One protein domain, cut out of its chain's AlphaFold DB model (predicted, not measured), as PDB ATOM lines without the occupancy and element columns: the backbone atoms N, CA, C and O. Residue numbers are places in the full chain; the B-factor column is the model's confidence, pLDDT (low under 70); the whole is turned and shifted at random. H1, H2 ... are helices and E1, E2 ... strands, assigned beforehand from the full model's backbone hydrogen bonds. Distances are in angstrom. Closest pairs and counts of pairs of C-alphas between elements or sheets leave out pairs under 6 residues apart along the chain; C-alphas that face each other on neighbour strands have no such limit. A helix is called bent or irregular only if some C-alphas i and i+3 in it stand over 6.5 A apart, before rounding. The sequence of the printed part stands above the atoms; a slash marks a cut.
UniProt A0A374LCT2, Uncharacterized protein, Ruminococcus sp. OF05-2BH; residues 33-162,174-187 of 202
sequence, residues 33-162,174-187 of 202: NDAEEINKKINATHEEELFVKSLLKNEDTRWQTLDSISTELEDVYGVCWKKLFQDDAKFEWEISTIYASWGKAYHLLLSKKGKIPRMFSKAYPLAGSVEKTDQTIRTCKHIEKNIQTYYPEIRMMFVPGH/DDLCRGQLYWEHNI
ATOM      1  N   ASN A  33     158.492   7.605 156.026       89.44
ATOM      2  CA  ASN A  33     157.435   8.580 155.751       89.44
ATOM      3  C   ASN A  33     156.526   8.143 154.589       89.44
ATOM      4  O   ASN A  33     155.303   8.234 154.700       89.44
ATOM      5  N   ASP A  34     157.108   7.633 153.501       89.25
ATOM      6  CA  ASP A  34     156.358   7.126 152.347       89.25
ATOM      7  C   ASP A  34     155.484   5.925 152.763       89.25
ATOM      8  O   ASP A  34     154.300   5.846 152.423       89.25
ATOM      9  N   ALA A  35     156.035   5.011 153.572       91.06
ATOM     10  CA  ALA A  35     155.298   3.876 154.117       91.06
ATOM     11  C   ALA A  35     154.153   4.321 155.041       91.06
ATOM     12  O   ALA A  35     153.056   3.769 154.969       91.06
ATOM     13  N   GLU A  36     154.369   5.331 155.885       92.31
ATOM     14  CA  GLU A  36     153.318   5.919 156.716       92.31
ATOM     15  C   GLU A  36     152.207   6.568 155.890       92.31
ATOM     16  O   GLU A  36     151.033   6.434 156.242       92.31
ATOM     17  N   GLU A  37     152.541   7.261 154.801       93.00
ATOM     18  CA  GLU A  37     151.545   7.862 153.915       93.00
ATOM     19  C   GLU A  37     150.672   6.789 153.254       93.00
ATOM     20  O   GLU A  37     149.444   6.904 153.247       93.00
ATOM     21  N   ILE A  38     151.286   5.707 152.765       93.44
ATOM     22  CA  ILE A  38     150.554   4.558 152.219       93.44
ATOM     23  C   ILE A  38     149.695   3.913 153.311       93.44
ATOM     24  O   ILE A  38     148.501   3.689 153.105       93.44
ATOM     25  N   ASN A  39     150.254   3.685 154.502       94.69
ATOM     26  CA  ASN A  39     149.521   3.118 155.632       94.69
ATOM     27  C   ASN A  39     148.321   3.991 156.025       94.69
ATOM     28  O   ASN A  39     147.264   3.453 156.326       94.69
ATOM     29  N   LYS A  40     148.413   5.325 155.974       93.50
ATOM     30  CA  LYS A  40     147.258   6.215 156.208       93.50
ATOM     31  C   LYS A  40     146.146   6.022 155.171       93.50
ATOM     32  O   LYS A  40     144.977   6.155 155.522       93.50
ATOM     33  N   LYS A  41     146.488   5.700 153.918       92.94
ATOM     34  CA  LYS A  41     145.508   5.443 152.845       92.94
ATOM     35  C   LYS A  41     144.781   4.118 153.060       92.94
ATOM     36  O   LYS A  41     143.551   4.087 152.990       92.94
ATOM     37  N   ILE A  42     145.523   3.053 153.368       95.25
ATOM     38  CA  ILE A  42     144.965   1.697 153.475       95.25
ATOM     39  C   ILE A  42     144.477   1.338 154.875       95.25
ATOM     40  O   ILE A  42     143.678   0.424 155.019       95.25
ATOM     41  N   ASN A  43     144.899   2.027 155.931       96.75
ATOM     42  CA  ASN A  43     144.386   1.742 157.265       96.75
ATOM     43  C   ASN A  43     142.941   2.225 157.400       96.75
ATOM     44  O   ASN A  43     142.584   3.336 156.993       96.75
ATOM     45  N   ALA A  44     142.120   1.383 158.016       96.75
ATOM     46  CA  ALA A  44     140.791   1.748 158.461       96.75
ATOM     47  C   ALA A  44     140.872   2.817 159.560       96.75
ATOM     48  O   ALA A  44     141.774   2.811 160.405       96.75
ATOM     49  N   THR A  45     139.908   3.728 159.587       96.25
ATOM     50  CA  THR A  45     139.683   4.595 160.744       96.25
ATOM     51  C   THR A  45     139.101   3.785 161.903       96.25
ATOM     52  O   THR A  45     138.596   2.676 161.729       96.25
ATOM     53  N   HIS A  46     139.130   4.348 163.113       95.31
ATOM     54  CA  HIS A  46     138.497   3.692 164.256       95.31
ATOM     55  C   HIS A  46     136.995   3.454 164.042       95.31
ATOM     56  O   HIS A  46     136.471   2.423 164.454       95.31
ATOM     57  N   GLU A  47     136.313   4.388 163.383       97.06
ATOM     58  CA  GLU A  47     134.880   4.302 163.104       97.06
ATOM     59  C   GLU A  47     134.570   3.202 162.088       97.06
ATOM     60  O   GLU A  47     133.634   2.431 162.287       97.06
ATOM     61  N   GLU A  48     135.388   3.066 161.039       97.12
ATOM     62  CA  GLU A  48     135.259   1.982 160.058       97.12
ATOM     63  C   GLU A  48     135.453   0.606 160.713       97.12
ATOM     64  O   GLU A  48     134.677  -0.319 160.463       97.12
ATOM     65  N   GLU A  49     136.451   0.487 161.593       96.25
ATOM     66  CA  GLU A  49     136.703  -0.714 162.395       96.25
ATOM     67  C   GLU A  49     135.501  -1.060 163.293       96.25
ATOM     68  O   GLU A  49     135.011  -2.193 163.283       96.25
ATOM     69  N   LEU A  50     134.979  -0.078 164.037       96.12
ATOM     70  CA  LEU A  50     133.816  -0.260 164.912       96.12
ATOM     71  C   LEU A  50     132.546  -0.611 164.134       96.12
ATOM     72  O   LEU A  50     131.759  -1.435 164.598       96.12
ATOM     73  N   PHE A  51     132.356  -0.023 162.955       96.81
ATOM     74  CA  PHE A  51     131.217  -0.310 162.092       96.81
ATOM     75  C   PHE A  51     131.231  -1.761 161.602       96.81
ATOM     76  O   PHE A  51     130.238  -2.468 161.733       96.81
ATOM     77  N   VAL A  52     132.359  -2.257 161.080       96.75
ATOM     78  CA  VAL A  52     132.438  -3.667 160.653       96.75
ATOM     79  C   VAL A  52     132.285  -4.605 161.853       96.75
ATOM     80  O   VAL A  52     131.588  -5.618 161.765       96.75
ATOM     81  N   LYS A  53     132.872  -4.248 163.002       95.75
ATOM     82  CA  LYS A  53     132.707  -5.009 164.244       95.75
ATOM     83  C   LYS A  53     131.239  -5.096 164.675       95.75
ATOM     84  O   LYS A  53     130.800  -6.171 165.077       95.75
ATOM     85  N   SER A  54     130.473  -4.006 164.589       95.69
ATOM     86  CA  SER A  54     129.060  -4.002 164.984       95.69
ATOM     87  C   SER A  54     128.195  -4.858 164.056       95.69
ATOM     88  O   SER A  54     127.327  -5.577 164.548       95.69
ATOM     89  N   LEU A  55     128.485  -4.865 162.748       96.12
ATOM     90  CA  LEU A  55     127.812  -5.732 161.775       96.12
ATOM     91  C   LEU A  55     128.053  -7.222 162.043       96.12
ATOM     92  O   LEU A  55     127.129  -8.021 161.962       96.12
ATOM     93  N   LEU A  56     129.283  -7.611 162.380       95.12
ATOM     94  CA  LEU A  56     129.590  -9.010 162.695       95.12
ATOM     95  C   LEU A  56     128.995  -9.455 164.038       95.12
ATOM     96  O   LEU A  56     128.599 -10.612 164.196       95.12
ATOM     97  N   LYS A  57     128.932  -8.541 165.013       94.00
ATOM     98  CA  LYS A  57     128.407  -8.832 166.349       94.00
ATOM     99  C   LYS A  57     126.885  -8.975 166.359       94.00
ATOM    100  O   LYS A  57     126.380  -9.835 167.075       94.00
ATOM    101  N   ASN A  58     126.169  -8.165 165.583       92.88
ATOM    102  CA  ASN A  58     124.709  -8.172 165.544       92.88
ATOM    103  C   ASN A  58     124.174  -9.389 164.766       92.88
ATOM    104  O   ASN A  58     124.480  -9.552 163.591       92.88
ATOM    105  N   GLU A  59     123.358 -10.230 165.407       88.31
ATOM    106  CA  GLU A  59     122.798 -11.447 164.802       88.31
ATOM    107  C   GLU A  59     121.973 -11.184 163.535       88.31
ATOM    108  O   GLU A  59     122.067 -11.963 162.584       88.31
ATOM    109  N   ASP A  60     121.242 -10.065 163.484       91.19
ATOM    110  CA  ASP A  60     120.363  -9.717 162.363       91.19
ATOM    111  C   ASP A  60     121.150  -9.426 161.077       91.19
ATOM    112  O   ASP A  60     120.684  -9.695 159.969       91.19
ATOM    113  N   THR A  61     122.362  -8.881 161.208       93.31
ATOM    114  CA  THR A  61     123.197  -8.460 160.072       93.31
ATOM    115  C   THR A  61     124.398  -9.371 159.839       93.31
ATOM    116  O   THR A  61     124.937  -9.393 158.728       93.31
ATOM    117  N   ARG A  62     124.805 -10.162 160.838       94.88
ATOM    118  CA  ARG A  62     125.991 -11.033 160.815       94.88
ATOM    119  C   ARG A  62     126.017 -11.948 159.603       94.88
ATOM    120  O   ARG A  62     126.997 -11.947 158.865       94.88
ATOM    121  N   TRP A  63     124.957 -12.724 159.383       96.12
ATOM    122  CA  TRP A  63     124.951 -13.723 158.309       96.12
ATOM    123  C   TRP A  63     124.933 -13.089 156.926       96.12
ATOM    124  O   TRP A  63     125.677 -13.535 156.060       96.12
ATOM    125  N   GLN A  64     124.183 -12.001 156.743       96.75
ATOM    126  CA  GLN A  64     124.208 -11.234 155.495       96.75
ATOM    127  C   GLN A  64     125.602 -10.649 155.230       96.75
ATOM    128  O   GLN A  64     126.108 -10.700 154.111       96.75
ATOM    129  N   THR A  65     126.253 -10.141 156.279       97.62
ATOM    130  CA  THR A  65     127.607  -9.586 156.204       97.62
ATOM    131  C   THR A  65     128.625 -10.667 155.840       97.62
ATOM    132  O   THR A  65     129.429 -10.464 154.935       97.62
ATOM    133  N   LEU A  66     128.575 -11.835 156.485       97.62
ATOM    134  CA  LEU A  66     129.461 -12.959 156.171       97.62
ATOM    135  C   LEU A  66     129.197 -13.532 154.771       97.62
ATOM    136  O   LEU A  66     130.143 -13.852 154.056       97.62
ATOM    137  N   ASP A  67     127.938 -13.612 154.338       97.75
ATOM    138  CA  ASP A  67     127.593 -14.097 152.998       97.75
ATOM    139  C   ASP A  67     128.129 -13.171 151.889       97.75
ATOM    140  O   ASP A  67     128.467 -13.652 150.804       97.75
ATOM    141  N   SER A  68     128.319 -11.873 152.169       97.88
ATOM    142  CA  SER A  68     128.954 -10.925 151.234       97.88
ATOM    143  C   SER A  68     130.429 -11.226 150.922       97.88
ATOM    144  O   SER A  68     130.956 -10.724 149.930       97.88
ATOM    145  N   ILE A  69     131.082 -12.058 151.742       98.25
ATOM    146  CA  ILE A  69     132.456 -12.557 151.550       98.25
ATOM    147  C   ILE A  69     132.499 -14.095 151.472       98.25
ATOM    148  O   ILE A  69     133.502 -14.729 151.801       98.25
ATOM    149  N   SER A  70     131.380 -14.718 151.089       97.94
ATOM    150  CA  SER A  70     131.227 -16.178 151.080       97.94
ATOM    151  C   SER A  70     132.229 -16.884 150.169       97.94
ATOM    152  O   SER A  70     132.758 -17.920 150.559       97.94
ATOM    153  N   THR A  71     132.533 -16.324 148.996       98.06
ATOM    154  CA  THR A  71     133.505 -16.900 148.054       98.06
ATOM    155  C   THR A  71     134.912 -16.937 148.647       98.06
ATOM    156  O   THR A  71     135.613 -17.937 148.517       98.06
ATOM    157  N   GLU A  72     135.327 -15.873 149.333       98.44
ATOM    158  CA  GLU A  72     136.621 -15.816 150.012       98.44
ATOM    159  C   GLU A  72     136.670 -16.789 151.193       98.44
ATOM    160  O   GLU A  72     137.659 -17.495 151.373       98.44
ATOM    161  N   LEU A  73     135.599 -16.867 151.986       98.38
ATOM    162  CA  LEU A  73     135.527 -17.798 153.114       98.38
ATOM    163  C   LEU A  73     135.507 -19.263 152.660       98.38
ATOM    164  O   LEU A  73     136.107 -20.106 153.324       98.38
ATOM    165  N   GLU A  74     134.869 -19.567 151.531       98.38
ATOM    166  CA  GLU A  74     134.878 -20.901 150.932       98.38
ATOM    167  C   GLU A  74     136.265 -21.289 150.405       98.38
ATOM    168  O   GLU A  74     136.697 -22.418 150.619       98.38
ATOM    169  N   ASP A  75     137.014 -20.368 149.799       98.12
ATOM    170  CA  ASP A  75     138.400 -20.631 149.386       98.12
ATOM    171  C   ASP A  75     139.336 -20.866 150.590       98.12
ATOM    172  O   ASP A  75     140.217 -21.735 150.561       98.12
ATOM    173  N   VAL A  76     139.125 -20.126 151.683       97.75
ATOM    174  CA  VAL A  76     139.946 -20.227 152.899       97.75
ATOM    175  C   VAL A  76     139.621 -21.487 153.708       97.75
ATOM    176  O   VAL A  76     140.538 -22.172 154.155       97.75
ATOM    177  N   TYR A  77     138.339 -21.794 153.917       96.88
ATOM    178  CA  TYR A  77     137.882 -22.814 154.874       96.88
ATOM    179  C   TYR A  77     137.105 -23.980 154.248       96.88
ATOM    180  O   TYR A  77     136.799 -24.956 154.935       96.88
ATOM    181  N   GLY A  78     136.761 -23.895 152.965       96.50
ATOM    182  CA  GLY A  78     135.865 -24.824 152.285       96.50
ATOM    183  C   GLY A  78     134.378 -24.518 152.498       96.50
ATOM    184  O   GLY A  78     133.980 -23.618 153.240       96.50
ATOM    185  N   VAL A  79     133.529 -25.335 151.871       94.19
ATOM    186  CA  VAL A  79     132.062 -25.152 151.782       94.19
ATOM    187  C   VAL A  79     131.362 -25.077 153.153       94.19
ATOM    188  O   VAL A  79     130.292 -24.494 153.295       94.19
ATOM    189  N   CYS A  80     131.960 -25.652 154.200       94.50
ATOM    190  CA  CYS A  80     131.393 -25.688 155.553       94.50
ATOM    191  C   CYS A  80     131.776 -24.488 156.441       94.50
ATOM    192  O   CYS A  80     131.580 -24.561 157.658       94.50
ATOM    193  N   TRP A  81     132.300 -23.395 155.875       96.81
ATOM    194  CA  TRP A  81     132.842 -22.260 156.636       96.81
ATOM    195  C   TRP A  81     131.866 -21.671 157.665       96.81
ATOM    196  O   TRP A  81     132.300 -21.256 158.738       96.81
ATOM    197  N   LYS A  82     130.547 -21.698 157.411       95.88
ATOM    198  CA  LYS A  82     129.521 -21.155 158.329       95.88
ATOM    199  C   LYS A  82     129.600 -21.741 159.743       95.88
ATOM    200  O   LYS A  82     129.314 -21.039 160.709       95.88
ATOM    201  N   LYS A  83     130.041 -22.996 159.891       95.50
ATOM    202  CA  LYS A  83     130.196 -23.655 161.203       95.50
ATOM    203  C   LYS A  83     131.218 -22.954 162.105       95.50
ATOM    204  O   LYS A  83     131.111 -23.037 163.322       95.50
ATOM    205  N   LEU A  84     132.181 -22.241 161.521       94.25
ATOM    206  CA  LEU A  84     133.230 -21.529 162.253       94.25
ATOM    207  C   LEU A  84     132.738 -20.236 162.923       94.25
ATOM    208  O   LEU A  84     133.459 -19.681 163.744       94.25
ATOM    209  N   PHE A  85     131.530 -19.770 162.588       94.19
ATOM    210  CA  PHE A  85     130.972 -18.481 163.021       94.19
ATOM    211  C   PHE A  85     129.713 -18.630 163.892       94.19
ATOM    212  O   PHE A  85     128.941 -17.687 164.046       94.19
ATOM    213  N   GLN A  86     129.476 -19.825 164.443       90.81
ATOM    214  CA  GLN A  86     128.310 -20.108 165.291       90.81
ATOM    215  C   GLN A  86     128.526 -19.733 166.765       90.81
ATOM    216  O   GLN A  86     127.560 -19.441 167.457       90.81
ATOM    217  N   ASP A  87     129.774 -19.748 167.236       89.56
ATOM    218  CA  ASP A  87     130.142 -19.459 168.626       89.56
ATOM    219  C   ASP A  87     130.554 -17.984 168.767       89.56
ATOM    220  O   ASP A  87     131.685 -17.591 168.459       89.56
ATOM    221  N   ASP A  88     129.601 -17.152 169.179       87.19
ATOM    222  CA  ASP A  88     129.755 -15.705 169.334       87.19
ATOM    223  C   ASP A  88     130.473 -15.312 170.633       87.19
ATOM    224  O   ASP A  88     131.095 -14.247 170.692       87.19
ATOM    225  N   ALA A  89     130.507 -16.195 171.635       88.62
ATOM    226  CA  ALA A  89     131.273 -15.994 172.865       88.62
ATOM    227  C   ALA A  89     132.773 -15.807 172.585       88.62
ATOM    228  O   ALA A  89     133.497 -15.196 173.377       88.62
ATOM    229  N   LYS A  90     133.251 -16.293 171.431       88.00
ATOM    230  CA  LYS A  90     134.639 -16.136 170.989       88.00
ATOM    231  C   LYS A  90     134.932 -14.847 170.227       88.00
ATOM    232  O   LYS A  90     136.095 -14.483 170.060       88.00
ATOM    233  N   PHE A  91     133.901 -14.134 169.790       91.31
ATOM    234  CA  PHE A  91     134.027 -13.014 168.863       91.31
ATOM    235  C   PHE A  91     135.025 -11.942 169.322       91.31
ATOM    236  O   PHE A  91     135.916 -11.549 168.566       91.31
ATOM    237  N   GLU A  92     134.899 -11.480 170.569       90.19
ATOM    238  CA  GLU A  92     135.657 -10.328 171.074       90.19
ATOM    239  C   GLU A  92     137.170 -10.567 171.112       90.19
ATOM    240  O   GLU A  92     137.940  -9.649 170.829       90.19
ATOM    241  N   TRP A  93     137.615 -11.785 171.430       86.69
ATOM    242  CA  TRP A  93     139.043 -12.097 171.442       86.69
ATOM    243  C   TRP A  93     139.545 -12.485 170.049       86.69
ATOM    244  O   TRP A  93     140.651 -12.095 169.670       86.69
ATOM    245  N   GLU A  94     138.739 -13.186 169.249       90.38
ATOM    246  CA  GLU A  94     139.144 -13.644 167.918       90.38
ATOM    247  C   GLU A  94     139.324 -12.501 166.915       90.38
ATOM    248  O   GLU A  94     140.230 -12.554 166.083       90.38
ATOM    249  N   ILE A  95     138.513 -11.444 166.997       90.31
ATOM    250  CA  ILE A  95     138.595 -10.322 166.048       90.31
ATOM    251  C   ILE A  95     139.940  -9.580 166.111       90.31
ATOM    252  O   ILE A  95     140.351  -8.938 165.147       90.31
ATOM    253  N   SER A  96     140.650  -9.698 167.236       86.06
ATOM    254  CA  SER A  96     141.955  -9.073 167.449       86.06
ATOM    255  C   SER A  96     143.101  -9.755 166.692       86.06
ATOM    256  O   SER A  96     144.217  -9.239 166.702       86.06
ATOM    257  N   THR A  97     142.860 -10.897 166.034       89.56
ATOM    258  CA  THR A  97     143.915 -11.696 165.400       89.56
ATOM    259  C   THR A  97     143.514 -12.289 164.054       89.56
ATOM    260  O   THR A  97     142.457 -12.888 163.910       89.56
ATOM    261  N   ILE A  98     144.405 -12.221 163.061       91.12
ATOM    262  CA  ILE A  98     144.191 -12.856 161.749       91.12
ATOM    263  C   ILE A  98     144.154 -14.397 161.819       91.12
ATOM    264  O   ILE A  98     143.674 -15.057 160.903       91.12
ATOM    265  N   TYR A  99     144.629 -15.017 162.902       87.75
ATOM    266  CA  TYR A  99     144.644 -16.481 163.007       87.75
ATOM    267  C   TYR A  99     143.269 -17.090 163.239       87.75
ATOM    268  O   TYR A  99     143.046 -18.253 162.894       87.75
ATOM    269  N   ALA A 100     142.359 -16.319 163.818       93.06
ATOM    270  CA  ALA A 100     141.042 -16.779 164.205       93.06
ATOM    271  C   ALA A 100     140.003 -16.523 163.110       93.06
ATOM    272  O   ALA A 100     140.207 -15.686 162.231       93.06
ATOM    273  N   SER A 101     138.891 -17.253 163.145       95.19
ATOM    274  CA  SER A 101     137.883 -17.203 162.081       95.19
ATOM    275  C   SER A 101     137.209 -15.841 162.006       95.19
ATOM    276  O   SER A 101     137.165 -15.239 160.929       95.19
ATOM    277  N   TRP A 102     136.793 -15.298 163.154       96.12
ATOM    278  CA  TRP A 102     136.218 -13.953 163.219       96.12
ATOM    279  C   TRP A 102     137.194 -12.873 162.753       96.12
ATOM    280  O   TRP A 102     136.803 -11.959 162.029       96.12
ATOM    281  N   GLY A 103     138.474 -13.002 163.103       95.62
ATOM    282  CA  GLY A 103     139.498 -12.068 162.657       95.62
ATOM    283  C   GLY A 103     139.741 -12.105 161.149       95.62
ATOM    284  O   GLY A 103     139.857 -11.040 160.545       95.62
ATOM    285  N   LYS A 104     139.742 -13.279 160.500       96.38
ATOM    286  CA  LYS A 104     139.854 -13.364 159.030       96.38
ATOM    287  C   LYS A 104     138.669 -12.709 158.329       96.38
ATOM    288  O   LYS A 104     138.879 -11.876 157.450       96.38
ATOM    289  N   ALA A 105     137.443 -13.004 158.764       97.62
ATOM    290  CA  ALA A 105     136.245 -12.367 158.216       97.62
ATOM    291  C   ALA A 105     136.283 -10.839 158.375       97.62
ATOM    292  O   ALA A 105     136.021 -10.104 157.426       97.62
ATOM    293  N   TYR A 106     136.684 -10.359 159.553       97.69
ATOM    294  CA  TYR A 106     136.836  -8.933 159.828       97.69
ATOM    295  C   TYR A 106     137.825  -8.243 158.877       97.69
ATOM    296  O   TYR A 106     137.515  -7.193 158.311       97.69
ATOM    297  N   HIS A 107     138.987  -8.855 158.644       97.44
ATOM    298  CA  HIS A 107     139.970  -8.330 157.698       97.44
ATOM    299  C   HIS A 107     139.462  -8.350 156.254       97.44
ATOM    300  O   HIS A 107     139.640  -7.368 155.535       97.44
ATOM    301  N   LEU A 108     138.801  -9.433 155.833       98.19
ATOM    302  CA  LEU A 108     138.227  -9.545 154.492       98.19
ATOM    303  C   LEU A 108     137.190  -8.443 154.238       98.19
ATOM    304  O   LEU A 108     137.263  -7.761 153.215       98.19
ATOM    305  N   LEU A 109     136.290  -8.195 155.192       98.19
ATOM    306  CA  LEU A 109     135.259  -7.157 155.086       98.19
ATOM    307  C   LEU A 109     135.834  -5.743 154.991       98.19
ATOM    308  O   LEU A 109     135.338  -4.933 154.209       98.19
ATOM    309  N   LEU A 110     136.883  -5.437 155.757       97.75
ATOM    310  CA  LEU A 110     137.581  -4.159 155.619       97.75
ATOM    311  C   LEU A 110     138.290  -4.062 154.265       97.75
ATOM    312  O   LEU A 110     138.182  -3.037 153.591       97.75
ATOM    313  N   SER A 111     138.933  -5.144 153.818       97.50
ATOM    314  CA  SER A 111     139.679  -5.148 152.555       97.50
ATOM    315  C   SER A 111     138.784  -4.893 151.347       97.50
ATOM    316  O   SER A 111     139.197  -4.190 150.430       97.50
ATOM    317  N   LYS A 112     137.518  -5.340 151.383       97.12
ATOM    318  CA  LYS A 112     136.500  -5.026 150.364       97.12
ATOM    319  C   LYS A 112     136.247  -3.529 150.181       97.12
ATOM    320  O   LYS A 112     135.703  -3.141 149.155       97.12
ATOM    321  N   LYS A 113     136.630  -2.701 151.154       96.44
ATOM    322  CA  LYS A 113     136.556  -1.235 151.101       96.44
ATOM    323  C   LYS A 113     137.917  -0.581 150.836       96.44
ATOM    324  O   LYS A 113     138.062   0.620 151.036       96.44
ATOM    325  N   GLY A 114     138.928  -1.362 150.456       96.31
ATOM    326  CA  GLY A 114     140.299  -0.882 150.301       96.31
ATOM    327  C   GLY A 114     140.998  -0.620 151.637       96.31
ATOM    328  O   GLY A 114     141.952   0.157 151.673       96.31
ATOM    329  N   LYS A 115     140.515  -1.223 152.738       97.31
ATOM    330  CA  LYS A 115     140.999  -0.957 154.098       97.31
ATOM    331  C   LYS A 115     141.568  -2.186 154.807       97.31
ATOM    332  O   LYS A 115     141.136  -3.307 154.580       97.31
ATOM    333  N   ILE A 116     142.483  -1.971 155.746       96.06
ATOM    334  CA  ILE A 116     142.980  -2.989 156.680       96.06
ATOM    335  C   ILE A 116     142.903  -2.498 158.128       96.06
ATOM    336  O   ILE A 116     142.960  -1.288 158.366       96.06
ATOM    337  N   PRO A 117     142.804  -3.400 159.119       94.50
ATOM    338  CA  PRO A 117     142.867  -3.007 160.521       94.50
ATOM    339  C   PRO A 117     144.190  -2.328 160.875       94.50
ATOM    340  O   PRO A 117     145.266  -2.807 160.511       94.50
ATOM    341  N   ARG A 118     144.130  -1.267 161.684       90.44
ATOM    342  CA  ARG A 118     145.300  -0.464 162.084       90.44
ATOM    343  C   ARG A 118     146.374  -1.287 162.792       90.44
ATOM    344  O   ARG A 118     147.566  -1.074 162.562       90.44
ATOM    345  N   MET A 119     145.957  -2.247 163.621       85.75
ATOM    346  CA  MET A 119     146.870  -3.138 164.352       85.75
ATOM    347  C   MET A 119     147.693  -4.054 163.432       85.75
ATOM    348  O   MET A 119     148.757  -4.509 163.838       85.75
ATOM    349  N   PHE A 120     147.246  -4.275 162.193       83.38
ATOM    350  CA  PHE A 120     147.900  -5.135 161.199       83.38
ATOM    351  C   PHE A 120     148.481  -4.334 160.026       83.38
ATOM    352  O   PHE A 120     148.735  -4.869 158.951       83.38
ATOM    353  N   SER A 121     148.723  -3.039 160.244       79.12
ATOM    354  CA  SER A 121     149.200  -2.108 159.216       79.12
ATOM    355  C   SER A 121     150.547  -2.486 158.603       79.12
ATOM    356  O   SER A 121     150.804  -2.142 157.456       79.12
ATOM    357  N   LYS A 122     151.406  -3.204 159.338       85.75
ATOM    358  CA  LYS A 122     152.769  -3.534 158.890       85.75
ATOM    359  C   LYS A 122     152.892  -4.926 158.278       85.75
ATOM    360  O   LYS A 122     153.439  -5.059 157.183       85.75
ATOM    361  N   ALA A 123     152.418  -5.946 158.989       92.44
ATOM    362  CA  ALA A 123     152.599  -7.337 158.603       92.44
ATOM    363  C   ALA A 123     151.537  -8.260 159.213       92.44
ATOM    364  O   ALA A 123     150.958  -7.965 160.261       92.44
ATOM    365  N   TYR A 124     151.364  -9.417 158.581       94.06
ATOM    366  CA  TYR A 124     150.589 -10.549 159.064       94.06
ATOM    367  C   TYR A 124     151.541 -11.668 159.474       94.06
ATOM    368  O   TYR A 124     152.248 -12.217 158.624       94.06
ATOM    369  N   PRO A 125     151.596 -12.026 160.761       91.62
ATOM    370  CA  PRO A 125     152.435 -13.127 161.181       91.62
ATOM    371  C   PRO A 125     151.853 -14.454 160.668       91.62
ATOM    372  O   PRO A 125     150.636 -14.636 160.615       91.62
ATOM    373  N   LEU A 126     152.727 -15.366 160.243       91.44
ATOM    374  CA  LEU A 126     152.366 -16.714 159.818       91.44
ATOM    375  C   LEU A 126     152.768 -17.654 160.950       91.44
ATOM    376  O   LEU A 126     153.926 -18.025 161.039       91.44
ATOM    377  N   ALA A 127     151.851 -17.984 161.857       85.00
ATOM    378  CA  ALA A 127     152.117 -18.883 162.976       85.00
ATOM    379  C   ALA A 127     151.006 -19.924 163.140       85.00
ATOM    380  O   ALA A 127     149.872 -19.753 162.686       85.00
ATOM    381  N   GLY A 128     151.335 -20.997 163.858       83.94
ATOM    382  CA  GLY A 128     150.431 -22.106 164.141       83.94
ATOM    383  C   GLY A 128     150.716 -23.331 163.276       83.94
ATOM    384  O   GLY A 128     151.826 -23.522 162.784       83.94
ATOM    385  N   SER A 129     149.709 -24.195 163.130       89.94
ATOM    386  CA  SER A 129     149.808 -25.384 162.283       89.94
ATOM    387  C   SER A 129     149.943 -25.011 160.803       89.94
ATOM    388  O   SER A 129     149.634 -23.886 160.395       89.94
ATOM    389  N   VAL A 130     150.361 -25.981 159.986       91.19
ATOM    390  CA  VAL A 130     150.414 -25.845 158.520       91.19
ATOM    391  C   VAL A 130     149.063 -25.376 157.970       91.19
ATOM    392  O   VAL A 130     149.015 -24.423 157.203       91.19
ATOM    393  N   GLU A 131     147.965 -25.965 158.446       92.81
ATOM    394  CA  GLU A 131     146.607 -25.583 158.050       92.81
ATOM    395  C   GLU A 131     146.281 -24.117 158.384       92.81
ATOM    396  O   GLU A 131     145.815 -23.375 157.524       92.81
ATOM    397  N   LYS A 132     146.572 -23.655 159.609       92.19
ATOM    398  CA  LYS A 132     146.330 -22.252 159.996       92.19
ATOM    399  C   LYS A 132     147.188 -21.278 159.193       92.19
ATOM    400  O   LYS A 132     146.731 -20.182 158.857       92.19
ATOM    401  N   THR A 133     148.419 -21.681 158.893       94.62
ATOM    402  CA  THR A 133     149.347 -20.907 158.067       94.62
ATOM    403  C   THR A 133     148.790 -20.757 156.655       94.62
ATOM    404  O   THR A 133     148.683 -19.637 156.165       94.62
ATOM    405  N   ASP A 134     148.339 -21.853 156.045       95.56
ATOM    406  CA  ASP A 134     147.740 -21.854 154.709       95.56
ATOM    407  C   ASP A 134     146.446 -21.022 154.649       95.56
ATOM    408  O   ASP A 134     146.294 -20.162 153.784       95.56
ATOM    409  N   GLN A 135     145.556 -21.161 155.637       96.75
ATOM    410  CA  GLN A 135     144.348 -20.329 155.748       96.75
ATOM    411  C   GLN A 135     144.675 -18.832 155.852       96.75
ATOM    412  O   GLN A 135     143.974 -17.990 155.285       96.75
ATOM    413  N   THR A 136     145.733 -18.486 156.592       96.69
ATOM    414  CA  THR A 136     146.197 -17.097 156.719       96.69
ATOM    415  C   THR A 136     146.739 -16.588 155.389       96.69
ATOM    416  O   THR A 136     146.344 -15.512 154.956       96.69
ATOM    417  N   ILE A 137     147.558 -17.386 154.698       97.38
ATOM    418  CA  ILE A 137     148.093 -17.068 153.367       97.38
ATOM    419  C   ILE A 137     146.961 -16.816 152.364       97.38
ATOM    420  O   ILE A 137     146.948 -15.771 151.715       97.38
ATOM    421  N   ARG A 138     145.972 -17.714 152.275       98.06
ATOM    422  CA  ARG A 138     144.815 -17.548 151.376       98.06
ATOM    423  C   ARG A 138     144.011 -16.294 151.703       98.06
ATOM    424  O   ARG A 138     143.626 -15.546 150.810       98.06
ATOM    425  N   THR A 139     143.814 -16.015 152.988       98.25
ATOM    426  CA  THR A 139     143.131 -14.789 153.421       98.25
ATOM    427  C   THR A 139     143.912 -13.539 153.027       98.25
ATOM    428  O   THR A 139     143.335 -12.618 152.455       98.25
ATOM    429  N   CYS A 140     145.224 -13.515 153.262       97.94
ATOM    430  CA  CYS A 140     146.102 -12.419 152.861       97.94
ATOM    431  C   CYS A 140     146.109 -12.198 151.343       97.94
ATOM    432  O   CYS A 140     146.072 -11.049 150.912       97.94
ATOM    433  N   LYS A 141     146.058 -13.266 150.542       98.38
ATOM    434  CA  LYS A 141     145.913 -13.179 149.083       98.38
ATOM    435  C   LYS A 141     144.633 -12.449 148.665       98.38
ATOM    436  O   LYS A 141     144.676 -11.584 147.793       98.38
ATOM    437  N   HIS A 142     143.495 -12.756 149.293       98.50
ATOM    438  CA  HIS A 142     142.239 -12.038 149.024       98.50
ATOM    439  C   HIS A 142     142.277 -10.592 149.516       98.50
ATOM    440  O   HIS A 142     141.790  -9.705 148.818       98.50
ATOM    441  N   ILE A 143     142.886 -10.339 150.680       98.06
ATOM    442  CA  ILE A 143     143.094  -8.976 151.189       98.06
ATOM    443  C   ILE A 143     143.907  -8.167 150.176       98.06
ATOM    444  O   ILE A 143     143.446  -7.112 149.758       98.06
ATOM    445  N   GLU A 144     145.068  -8.664 149.740       97.94
ATOM    446  CA  GLU A 144     145.904  -7.996 148.736       97.94
ATOM    447  C   GLU A 144     145.119  -7.713 147.454       97.94
ATOM    448  O   GLU A 144     145.082  -6.569 147.012       97.94
ATOM    449  N   LYS A 145     144.415  -8.713 146.911       98.06
ATOM    450  CA  LYS A 145     143.588  -8.549 145.709       98.06
ATOM    451  C   LYS A 145     142.537  -7.444 145.868       98.06
ATOM    452  O   LYS A 145     142.331  -6.641 144.956       98.06
ATOM    453  N   ASN A 146     141.860  -7.392 147.015       98.12
ATOM    454  CA  ASN A 146     140.863  -6.359 147.280       98.12
ATOM    455  C   ASN A 146     141.521  -4.974 147.422       98.12
ATOM    456  O   ASN A 146     141.025  -4.014 146.840       98.12
ATOM    457  N   ILE A 147     142.662  -4.861 148.115       97.25
ATOM    458  CA  ILE A 147     143.426  -3.605 148.230       97.25
ATOM    459  C   ILE A 147     143.906  -3.120 146.854       97.25
ATOM    460  O   ILE A 147     143.738  -1.945 146.534       97.25
ATOM    461  N   GLN A 148     144.410  -4.017 146.004       97.19
ATOM    462  CA  GLN A 148     144.885  -3.710 144.649       97.19
ATOM    463  C   GLN A 148     143.791  -3.203 143.706       97.19
ATOM    464  O   GLN A 148     144.093  -2.552 142.710       97.19
ATOM    465  N   THR A 149     142.516  -3.434 144.032       97.56
ATOM    466  CA  THR A 149     141.395  -2.826 143.297       97.56
ATOM    467  C   THR A 149     141.377  -1.298 143.459       97.56
ATOM    468  O   THR A 149     140.901  -0.590 142.575       97.56
ATOM    469  N   TYR A 150     141.925  -0.786 144.566       96.12
ATOM    470  CA  TYR A 150     142.024   0.643 144.877       96.12
ATOM    471  C   TYR A 150     143.445   1.189 144.682       96.12
ATOM    472  O   TYR A 150     143.604   2.336 144.268       96.12
ATOM    473  N   TYR A 151     144.461   0.370 144.971       95.06
ATOM    474  CA  TYR A 151     145.880   0.739 144.980       95.06
ATOM    475  C   TYR A 151     146.722  -0.360 144.297       95.06
ATOM    476  O   TYR A 151     147.285  -1.219 144.984       95.06
ATOM    477  N   PRO A 152     146.762  -0.399 142.949       94.62
ATOM    478  CA  PRO A 152     147.326  -1.516 142.179       94.62
ATOM    479  C   PRO A 152     148.805  -1.823 142.449       94.62
ATOM    480  O   PRO A 152     149.269  -2.929 142.190       94.62
ATOM    481  N   GLU A 153     149.556  -0.844 142.941       91.88
ATOM    482  CA  GLU A 153     150.978  -0.947 143.257       91.88
ATOM    483  C   GLU A 153     151.268  -1.658 144.586       91.88
ATOM    484  O   GLU A 153     152.397  -2.092 144.821       91.88
ATOM    485  N   ILE A 154     150.273  -1.764 145.469       93.19
ATOM    486  CA  ILE A 154     150.458  -2.320 146.808       93.19
ATOM    487  C   ILE A 154     150.455  -3.842 146.733       93.19
ATOM    488  O   ILE A 154     149.516  -4.448 146.220       93.19
ATOM    489  N   ARG A 155     151.483  -4.475 147.304       95.62
ATOM    490  CA  ARG A 155     151.623  -5.936 147.318       95.62
ATOM    491  C   ARG A 155     152.172  -6.487 148.621       95.62
ATOM    492  O   ARG A 155     152.843  -5.771 149.373       95.62
ATOM    493  N   MET A 156     151.901  -7.766 148.873       96.62
ATOM    494  CA  MET A 156     152.451  -8.493 150.014       96.62
ATOM    495  C   MET A 156     153.653  -9.349 149.618       96.62
ATOM    496  O   MET A 156     153.692  -9.975 148.563       96.62
ATOM    497  N   MET A 157     154.628  -9.422 150.517       96.75
ATOM    498  CA  MET A 157     155.839 -10.215 150.359       96.75
ATOM    499  C   MET A 157     156.071 -11.066 151.602       96.75
ATOM    500  O   MET A 157     155.950 -10.593 152.733       96.75
ATOM    501  N   PHE A 158     156.466 -12.318 151.402       95.94
ATOM    502  CA  PHE A 158     156.895 -13.184 152.487       95.94
ATOM    503  C   PHE A 158     158.312 -12.841 152.927       95.94
ATOM    504  O   PHE A 158     159.242 -12.796 152.117       95.94
ATOM    505  N   VAL A 159     158.465 -12.653 154.233       93.62
ATOM    506  CA  VAL A 159     159.739 -12.470 154.913       93.62
ATOM    507  C   VAL A 159     159.939 -13.662 155.858       93.62
ATOM    508  O   VAL A 159     159.151 -13.823 156.797       93.62
ATOM    509  N   PRO A 160     160.957 -14.514 155.634       91.19
ATOM    510  CA  PRO A 160     161.234 -15.648 156.506       91.19
ATOM    511  C   PRO A 160     161.646 -15.194 157.908       91.19
ATOM    512  O   PRO A 160     162.295 -14.157 158.085       91.19
ATOM    513  N   GLY A 161     161.294 -16.001 158.909       87.12
ATOM    514  CA  GLY A 161     161.813 -15.834 160.264       87.12
ATOM    515  C   GLY A 161     163.309 -16.127 160.310       87.12
ATOM    516  O   GLY A 161     163.828 -16.837 159.454       87.12
ATOM    517  N   HIS A 162     164.004 -15.616 161.321       81.31
ATOM    518  CA  HIS A 162     165.434 -15.870 161.500       81.31
ATOM    519  C   HIS A 162     165.736 -16.447 162.882       81.31
ATOM    520  O   HIS A 162     164.992 -16.230 163.844       81.31
ATOM    521  N   ASP A 174     163.319 -21.753 156.355       77.12
ATOM    522  CA  ASP A 174     162.511 -22.024 155.161       77.12
ATOM    523  C   ASP A 174     161.021 -22.237 155.495       77.12
ATOM    524  O   ASP A 174     160.152 -22.039 154.640       77.12
ATOM    525  N   ASP A 175     160.714 -22.595 156.750       86.38
ATOM    526  CA  ASP A 175     159.356 -22.825 157.245       86.38
ATOM    527  C   ASP A 175     158.498 -21.549 157.183       86.38
ATOM    528  O   ASP A 175     158.736 -20.573 157.904       86.38
ATOM    529  N   LEU A 176     157.412 -21.587 156.401       89.94
ATOM    530  CA  LEU A 176     156.476 -20.460 156.281       89.94
ATOM    531  C   LEU A 176     155.864 -20.059 157.631       89.94
ATOM    532  O   LEU A 176     155.700 -18.870 157.888       89.94
ATOM    533  N   CYS A 177     155.585 -21.027 158.512       89.56
ATOM    534  CA  CYS A 177     154.984 -20.810 159.837       89.56
ATOM    535  C   CYS A 177     155.924 -20.152 160.868       89.56
ATOM    536  O   CYS A 177     155.567 -20.012 162.040       89.56
ATOM    537  N   ARG A 178     157.145 -19.795 160.456       88.44
ATOM    538  CA  ARG A 178     158.087 -18.997 161.250       88.44
ATOM    539  C   ARG A 178     158.274 -17.591 160.683       88.44
ATOM    540  O   ARG A 178     158.965 -16.784 161.299       88.44
ATOM    541  N   GLY A 179     157.714 -17.311 159.507       92.25
ATOM    542  CA  GLY A 179     157.834 -16.030 158.824       92.25
ATOM    543  C   GLY A 179     156.614 -15.134 158.992       92.25
ATOM    544  O   GLY A 179     155.752 -15.334 159.849       92.25
ATOM    545  N   GLN A 180     156.567 -14.096 158.165       94.50
ATOM    546  CA  GLN A 180     155.493 -13.107 158.150       94.50
ATOM    547  C   GLN A 180     155.241 -12.627 156.718       94.50
ATOM    548  O   GLN A 180     156.148 -12.629 155.886       94.50
ATOM    549  N   LEU A 181     154.020 -12.179 156.438       95.94
ATOM    550  CA  LEU A 181     153.683 -11.455 155.216       95.94
ATOM    551  C   LEU A 181     153.718  -9.962 155.502       95.94
ATOM    552  O   LEU A 181     152.913  -9.458 156.279       95.94
ATOM    553  N   TYR A 182     154.649  -9.258 154.878       95.62
ATOM    554  CA  TYR A 182     154.761  -7.809 154.958       95.62
ATOM    555  C   TYR A 182     154.102  -7.167 153.749       95.62
ATOM    556  O   TYR A 182     154.251  -7.659 152.634       95.62
ATOM    557  N   TRP A 183     153.476  -6.011 153.941       95.44
ATOM    558  CA  TRP A 183     153.298  -5.098 152.817       95.44
ATOM    559  C   TRP A 183     154.668  -4.608 152.346       95.44
ATOM    560  O   TRP A 183     155.508  -4.273 153.182       95.44
ATOM    561  N   GLU A 184     154.911  -4.562 151.035       94.06
ATOM    562  CA  GLU A 184     156.248  -4.281 150.496       94.06
ATOM    563  C   GLU A 184     156.851  -2.973 151.031       94.06
ATOM    564  O   GLU A 184     158.019  -2.939 151.432       94.06
ATOM    565  N   HIS A 185     156.043  -1.914 151.115       92.62
ATOM    566  CA  HIS A 185     156.472  -0.614 151.636       92.62
ATOM    567  C   HIS A 185     156.873  -0.655 153.118       92.62
ATOM    568  O   HIS A 185     157.686   0.157 153.547       92.62
ATOM    569  N   ASN A 186     156.380  -1.631 153.885       93.19
ATOM    570  CA  ASN A 186     156.692  -1.819 155.304       93.19
ATOM    571  C   ASN A 186     157.873  -2.770 155.560       93.19
ATOM    572  O   ASN A 186     158.237  -2.990 156.718       93.19
ATOM    573  N   ILE A 187     158.481  -3.351 154.520       90.69
ATOM    574  CA  ILE A 187     159.629  -4.250 154.686       90.69
ATOM    575  C   ILE A 187     160.830  -3.454 155.229       90.69
ATOM    576  O   ILE A 187     161.221  -2.445 154.621       90.69
TER     577      ILE A 187
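AT A GLANCE: This is residues 33 to 162 and 174 to 187 of the 202 residues of an uncharacterized protein of Ruminococcus sp. OF05-2BH (UniProt A0A374LCT2). Two helices, H7 and H8, run side by side the same way through the middle of the domain, with a small three-stranded sheet packed on H8 and a partial wrap of five further helices, H2 to H6, round the other sides of the pair. H1 lies out at one edge, with its last residue close to the far part of H8. The printed part has 144 residues with eight named helices and three named strands, in the order H1 H2 H3 H4 H5 H6 H7 E1 H8 E2 E3, and the class is mostly helix. The sheet runs E1 E3 E2, all antiparallel. The whole is compact, with a radius of gyration of the C-alphas of 14.6 A and spans of 41 by 33 by 25 A.

IN THESE COORDINATES: Begin at C-alpha 33, at (157.435, 8.580, 155.751); from there H1, residues 33 to 42, runs 14.4 A. After a tight link comes H2, residues 46 to 57, 16.2 A long. H3, residues 59 to 67, is 13.0 A long and irregular, with C-alphas 60 and 63 lying 7.3 A apart. H4 is residues 70 to 77 and H5 residues 81 to 85. H6, residues 88 to 94, is irregular too, with C-alphas 89 and 92 lying 7.4 A apart. H7, residues 101 to 111, spans 15.5 A, and a long link of 11 residues then leads to E1, residues 123 to 125. Find C-alpha 130 at (150.414, -25.845, 158.520); there H8 begins, the longest helix, and it runs 26.7 A to residue 148. E2 is residues 156 to 159, and E3, residues 180 to 183, ends at C-alpha 183, at (153.298, -5.098, 152.817).

HOW THE PARTS SIT: Start at H7, the hub, which touches H2, H5, H6 and H8. It stands to H8 at a shallow tilt of 16 degrees, the same way; their closest C-alphas are those of Ser 111 and Ile 143, 5.3 A apart. H2 touches H7 at a steep tilt of 47 degrees, opposite ways, closest at the C-alphas of Val 52 and Tyr 106, 6.9 A. H6 touches H7 at Glu 94 and Gly 103, their closest C-alphas, 5.5 A apart. H5 and H7 only just touch, with 3 pairs of C-alphas within 8 A, the closest being those of Leu 84 and Ser 101, 6.4 A. H4 touches H8 with H8's residues 135 to 142 alone, at a shallow tilt of 30 degrees, opposite ways; the closest C-alphas are those of Val 76 and Gln 135, 5.2 A. H2 and H3 touch only at the corner, at the C-alphas of Leu 56 and Arg 62, 4.5 A. H1 touches no helix; it is close to H8 but not clearly touching, with the C-alphas of Ile 42 and Ile 147 at 7.6 A. Turn now to the sheet, which has H8 on one face, two layers, at a height over the sheet of 9.5 A. H8 runs along the strands, at 0 degrees to E3 on the local plane. E1, H8 and E2 form a split strand-helix-strand unit, two strands running the same way with a helix between them in the chain and E3 between them in the sheet; its crossover is right-handed. Between E1 and E3, look for N 124 and O 181, 2.8 A apart; between E3 and E2, for N 157 and O 182, 2.8 A. In H1, H2, H4, H7 and H8 every O i to N i+4 pair is within hydrogen-bond range, against 3 of 5 in H3, 0 of 1 in H5 and 1 of 3 in H6; of the O i to N i+3 pairs, 2 of 2 are within range in H5 and 3 of 4 in H6.

THE WHOLE: The two C-alphas farthest apart are those of Asp 60 and His 162, at 45.5 A. Residues 163 to 173 are cut out and not printed, and C-alphas 162 and 174 stand 9.3 A apart across the cut, which falls in the link from E2 to E3. Of the links that are printed whole, H7 to E1 is long. The mean pLDDT of the printed part is 93.8, and no printed residue is under 70.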